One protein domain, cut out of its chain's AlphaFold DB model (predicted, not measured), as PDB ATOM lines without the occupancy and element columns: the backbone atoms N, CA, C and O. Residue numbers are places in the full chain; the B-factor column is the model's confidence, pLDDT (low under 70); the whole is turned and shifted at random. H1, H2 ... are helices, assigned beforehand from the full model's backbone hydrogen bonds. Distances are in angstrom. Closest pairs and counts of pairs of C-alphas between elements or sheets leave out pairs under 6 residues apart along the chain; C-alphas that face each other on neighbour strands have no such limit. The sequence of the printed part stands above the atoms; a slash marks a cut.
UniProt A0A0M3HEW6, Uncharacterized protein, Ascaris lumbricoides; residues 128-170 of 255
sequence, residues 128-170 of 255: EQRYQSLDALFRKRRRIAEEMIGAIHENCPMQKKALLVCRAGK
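Overview. This is residues 128 to 170 of the 255 residues of an uncharacterized protein of Ascaris lumbricoides (UniProt A0A0M3HEW6). One long helix, H1, makes the length of the domain, and at its far end the printed part turns through a loop and folds back into a short second helix, H2, giving the outline of a hook. Residues 128 to 145 of H1 stick out as a free arm, and H2 meets H1 near that helix's last turns. The printed part has 43 residues with two named helices, H1 then H2, and no named strand; its class is all helix. It is only just loose, close to extended, with a radius of gyration of the C-alphas of 13.6 A, and the C-alphas span 43 by 21 by 12 A.

Along the chain. H1 takes residues 128 to 154, from C-alpha 128 at (112.763, 88.489, 128.017) to C-alpha 154 at (82.468, 96.610, 104.760), and is 39.0 A long from first to last C-alpha. A tight link of 5 residues follows. H2 takes residues 160 to 168, 13.2 A from first to last C-alpha, and ends with C-alpha 168 at (93.819, 79.806, 106.623).

Arrangement. H1 touches H2 with residues 149 to 153 alone. Their closest C-alphas are those of His 153 and Lys 160, 5.9 A apart. The two helices run opposite ways at a steep tilt of 55 degrees, and their centres are 16.6 A apart. In H1 every O i to N i+4 pair is within hydrogen-bond range; in H2, 3 of 5 are.

Size, cuts and confidence. The C-alphas farthest apart are those of Glu 128 and Pro 157, 43.6 A. Residues 154 to 159 and 165 to 170 also stand free. The printed part has no cut. The model's mean pLDDT over the printed part is 81.0, and residues 165 to 170 are under 70.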
ATOM      1  N   GLU A 128     114.029  87.891 127.580       90.44
ATOM      2  CA  GLU A 128     112.763  88.489 128.017       90.44
ATOM      3  C   GLU A 128     112.403  89.735 127.195       90.44
ATOM      4  O   GLU A 128     111.269  89.859 126.728       90.44
ATOM      5  N   GLN A 129     113.362  90.630 126.937       92.88
ATOM      6  CA  GLN A 129     113.136  91.818 126.105       92.88
ATOM      7  C   GLN A 129     112.800  91.465 124.652       92.88
ATOM      8  O   GLN A 129     111.882  92.048 124.070       92.88
ATOM      9  N   ARG A 130     113.503  90.491 124.058       90.00
ATOM     10  CA  ARG A 130     113.198  89.989 122.706       90.00
ATOM     11  C   ARG A 130     111.798  89.392 122.637       90.00
ATOM     12  O   ARG A 130     111.072  89.628 121.677       90.00
ATOM     13  N   TYR A 131     111.400  88.647 123.661       89.19
ATOM     14  CA  TYR A 131     110.062  88.079 123.726       89.19
ATOM     15  C   TYR A 131     108.986  89.173 123.828       89.19
ATOM     16  O   TYR A 131     108.005  89.147 123.084       89.19
ATOM     17  N   GLN A 132     109.188  90.173 124.691       89.31
ATOM     18  CA  GLN A 132     108.259  91.297 124.843       89.31
ATOM     19  C   GLN A 132     108.115  92.117 123.554       89.31
ATOM     20  O   GLN A 132     106.998  92.486 123.180       89.31
ATOM     21  N   SER A 133     109.219  92.383 122.850       91.75
ATOM     22  CA  SER A 133     109.188  93.136 121.592       91.75
ATOM     23  C   SER A 133     108.481  92.363 120.476       91.75
ATOM     24  O   SER A 133     107.674  92.941 119.741       91.75
ATOM     25  N   LEU A 134     108.705  91.048 120.389       88.31
ATOM     26  CA  LEU A 134     107.990  90.180 119.456       88.31
ATOM     27  C   LEU A 134     106.489  90.132 119.764       88.31
ATOM     28  O   LEU A 134     105.694  90.300 118.841       88.31
ATOM     29  N   ASP A 135     106.082  89.977 121.028       86.44
ATOM     30  CA  ASP A 135     104.662  89.992 121.422       86.44
ATOM     31  C   ASP A 135     103.991  91.324 121.036       86.44
ATOM     32  O   ASP A 135     102.922  91.345 120.421       86.44
ATOM     33  N   ALA A 136     104.655  92.458 121.289       88.56
ATOM     34  CA  ALA A 136     104.154  93.770 120.883       88.56
ATOM     35  C   ALA A 136     103.975  93.886 119.356       88.56
ATOM     36  O   ALA A 136     102.934  94.356 118.880       88.56
ATOM     37  N   LEU A 137     104.953  93.411 118.575       90.00
ATOM     38  CA  LEU A 137     104.872  93.376 117.113       90.00
ATOM     39  C   LEU A 137     103.745  92.465 116.620       90.00
ATOM     40  O   LEU A 137     103.012  92.846 115.704       90.00
ATOM     41  N   PHE A 138     103.565  91.292 117.229       87.69
ATOM     42  CA  PHE A 138     102.479  90.375 116.887       87.69
ATOM     43  C   PHE A 138     101.111  90.998 117.148       87.69
ATOM     44  O   PHE A 138     100.248  90.950 116.271       87.69
ATOM     45  N   ARG A 139     100.920  91.653 118.298       86.56
ATOM     46  CA  ARG A 139      99.673  92.366 118.612       86.56
ATOM     47  C   ARG A 139      99.395  93.484 117.614       86.56
ATOM     48  O   ARG A 139      98.263  93.609 117.150       86.56
ATOM     49  N   LYS A 140     100.418  94.260 117.241       92.75
ATOM     50  CA  LYS A 140     100.282  95.329 116.241       92.75
ATOM     51  C   LYS A 140      99.890  94.767 114.872       92.75
ATOM     52  O   LYS A 140      98.927  95.237 114.277       92.75
ATOM     53  N   ARG A 141     100.592  93.734 114.394       90.62
ATOM     54  CA  ARG A 141     100.293  93.071 113.112       90.62
ATOM     55  C   ARG A 141      98.895  92.463 113.093       90.62
ATOM     56  O   ARG A 141      98.201  92.591 112.092       90.62
ATOM     57  N   ARG A 142      98.475  91.840 114.196       85.19
ATOM     58  CA  ARG A 142      97.123  91.300 114.349       85.19
ATOM     59  C   ARG A 142      96.070  92.399 114.228       85.19
ATOM     60  O   ARG A 142      95.136  92.226 113.458       85.19
ATOM     61  N   ARG A 143      96.256  93.524 114.924       89.00
ATOM     62  CA  ARG A 143      95.321  94.658 114.888       89.00
ATOM     63  C   ARG A 143      95.184  95.233 113.472       89.00
ATOM     64  O   ARG A 143      94.073  95.328 112.969       89.00
ATOM     65  N   ILE A 144      96.308  95.467 112.786       91.19
ATOM     66  CA  ILE A 144      96.320  95.927 111.383       91.19
ATOM     67  C   ILE A 144      95.608  94.921 110.470       91.19
ATOM     68  O   ILE A 144      94.791  95.299 109.637       91.19
ATOM     69  N   ALA A 145      95.888  93.624 110.619       86.50
ATOM     70  CA  ALA A 145      95.230  92.601 109.812       86.50
ATOM     71  C   ALA A 145      93.713  92.550 110.064       86.50
ATOM     72  O   ALA A 145      92.944  92.380 109.120       86.50
ATOM     73  N   GLU A 146      93.274  92.707 111.314       84.19
ATOM     74  CA  GLU A 146      91.856  92.763 111.682       84.19
ATOM     75  C   GLU A 146      91.161  94.012 111.117       84.19
ATOM     76  O   GLU A 146      90.034  93.893 110.633       84.19
ATOM     77  N   GLU A 147      91.833  95.167 111.114       89.19
ATOM     78  CA  GLU A 147      91.363  96.414 110.490       89.19
ATOM     79  C   GLU A 147      91.214  96.257 108.972       89.19
ATOM     80  O   GLU A 147      90.152  96.549 108.425       89.19
ATOM     81  N   MET A 148      92.225  95.702 108.292       89.06
ATOM     82  CA  MET A 148      92.160  95.428 106.849       89.06
ATOM     83  C   MET A 148      91.011  94.474 106.505       89.06
ATOM     84  O   MET A 148      90.294  94.685 105.532       89.06
ATOM     85  N   ILE A 149      90.812  93.423 107.308       86.44
ATOM     86  CA  ILE A 149      89.693  92.489 107.122       86.44
ATOM     87  C   ILE A 149      88.352  93.188 107.368       86.44
ATOM     88  O   ILE A 149      87.390  92.891 106.666       86.44
ATOM     89  N   GLY A 150      88.280  94.106 108.337       86.00
ATOM     90  CA  GLY A 150      87.110  94.955 108.571       86.00
ATOM     91  C   GLY A 150      86.762  95.801 107.348       86.00
ATOM     92  O   GLY A 150      85.653  95.693 106.839       86.00
ATOM     93  N   ALA A 151      87.738  96.531 106.807       90.00
ATOM     94  CA  ALA A 151      87.549  97.370 105.624       90.00
ATOM     95  C   ALA A 151      87.137  96.561 104.379       90.00
ATOM     96  O   ALA A 151      86.278  96.986 103.609       90.00
ATOM     97  N   ILE A 152      87.714  95.368 104.181       88.12
ATOM     98  CA  ILE A 152      87.302  94.468 103.091       88.12
ATOM     99  C   ILE A 152      85.862  93.997 103.304       88.12
ATOM    100  O   ILE A 152      85.082  93.984 102.358       88.12
ATOM    101  N   HIS A 153      85.504  93.615 104.531       86.25
ATOM    102  CA  HIS A 153      84.160  93.152 104.869       86.25
ATOM    103  C   HIS A 153      83.095  94.233 104.653       86.25
ATOM    104  O   HIS A 153      82.017  93.930 104.164       86.25
ATOM    105  N   GLU A 154      83.389  95.487 104.987       89.06
ATOM    106  CA  GLU A 154      82.468  96.610 104.760       89.06
ATOM    107  C   GLU A 154      82.158  96.825 103.271       89.06
ATOM    108  O   GLU A 154      81.064  97.260 102.929       89.06
ATOM    109  N   ASN A 155      83.089  96.453 102.385       87.19
ATOM    110  CA  ASN A 155      82.967  96.616 100.935       87.19
ATOM    111  C   ASN A 155      82.680  95.299 100.185       87.19
ATOM    112  O   ASN A 155      82.710  95.272  98.955       87.19
ATOM    113  N   CYS A 156      82.427  94.191 100.891       82.19
ATOM    114  CA  CYS A 156      82.251  92.866 100.295       82.19
ATOM    115  C   CYS A 156      81.017  92.159 100.883       82.19
ATOM    116  O   CYS A 156      80.875  92.106 102.100       82.19
ATOM    117  N   PRO A 157      80.157  91.516 100.069       83.81
ATOM    118  CA  PRO A 157      78.978  90.801 100.572       83.81
ATOM    119  C   PRO A 157      79.307  89.509 101.355       83.81
ATOM    120  O   PRO A 157      78.398  88.799 101.786       83.81
ATOM    121  N   MET A 158      80.588  89.160 101.535       81.00
ATOM    122  CA  MET A 158      81.011  87.971 102.280       81.00
ATOM    123  C   MET A 158      81.077  88.229 103.787       81.00
ATOM    124  O   MET A 158      81.631  89.225 104.232       81.00
ATOM    125  N   GLN A 159      80.627  87.263 104.594       77.69
ATOM    126  CA  GLN A 159      80.723  87.342 106.055       77.69
ATOM    127  C   GLN A 159      82.184  87.353 106.545       77.69
ATOM    128  O   GLN A 159      83.026  86.591 106.063       77.69
ATOM    129  N   LYS A 160      82.479  88.133 107.597       75.44
ATOM    130  CA  LYS A 160      83.836  88.308 108.168       75.44
ATOM    131  C   LYS A 160      84.536  86.986 108.508       75.44
ATOM    132  O   LYS A 160      85.744  86.844 108.323       75.44
ATOM    133  N   LYS A 161      83.773  85.992 108.978       75.81
ATOM    134  CA  LYS A 161      84.277  84.642 109.278       75.81
ATOM    135  C   LYS A 161      84.737  83.899 108.018       75.81
ATOM    136  O   LYS A 161      85.762  83.230 108.065       75.81
ATOM    137  N   ALA A 162      84.039  84.060 106.894       72.56
ATOM    138  CA  ALA A 162      84.428  83.455 105.621       72.56
ATOM    139  C   ALA A 162      85.734  84.067 105.081       72.56
ATOM    140  O   ALA A 162      86.607  83.329 104.630       72.56
ATOM    141  N   LEU A 163      85.931  85.384 105.236       70.50
ATOM    142  CA  LEU A 163      87.182  86.069 104.869       70.50
ATOM    143  C   LEU A 163      88.394  85.574 105.681       70.50
ATOM    144  O   LEU A 163      89.492  85.425 105.144       70.50
ATOM    145  N   LEU A 164      88.197  85.273 106.968       73.06
ATOM    146  CA  LEU A 164      89.235  84.707 107.840       73.06
ATOM    147  C   LEU A 164      89.566  83.245 107.485       73.06
ATOM    148  O   LEU A 164      90.736  82.858 107.479       73.06
ATOM    149  N   VAL A 165      88.553  82.438 107.152       63.56
ATOM    150  CA  VAL A 165      88.704  81.009 106.822       63.56
ATOM    151  C   VAL A 165      89.307  80.796 105.426       63.56
ATOM    152  O   VAL A 165      90.192  79.953 105.278       63.56
ATOM    153  N   CYS A 166      88.944  81.606 104.422       52.81
ATOM    154  CA  CYS A 166      89.529  81.537 103.073       52.81
ATOM    155  C   CYS A 166      91.054  81.764 103.053       52.81
ATOM    156  O   CYS A 166      91.731  81.309 102.129       52.81
ATOM    157  N   ARG A 167      91.617  82.427 104.075       50.72
ATOM    158  CA  ARG A 167      93.060  82.695 104.187       50.72
ATOM    159  C   ARG A 167      93.828  81.596 104.933       50.72
ATOM    160  O   ARG A 167      94.986  81.342 104.609       50.72
ATOM    161  N   ALA A 168      93.191  80.902 105.877       50.72
ATOM    162  CA  ALA A 168      93.819  79.806 106.623       50.72
ATOM    163  C   ALA A 168      94.098  78.565 105.747       50.72
ATOM    164  O   ALA A 168      95.047  77.832 106.013       50.72
ATOM    165  N   GLY A 169      93.329  78.366 104.668       44.81
ATOM    166  CA  GLY A 169      93.461  77.215 103.767       44.81
ATOM    167  C   GLY A 169      94.613  77.270 102.750       44.81
ATOM    168  O   GLY A 169      94.881  76.262 102.109       44.81
ATOM    169  N   LYS A 170      95.307  78.409 102.581       44.31
ATOM    170  CA  LYS A 170      96.376  78.568 101.563       44.31
ATOM    171  C   LYS A 170      97.778  78.856 102.121       44.31
ATOM    172  O   LYS A 170      98.737  78.895 101.362       44.31
TER     173      LYS A 170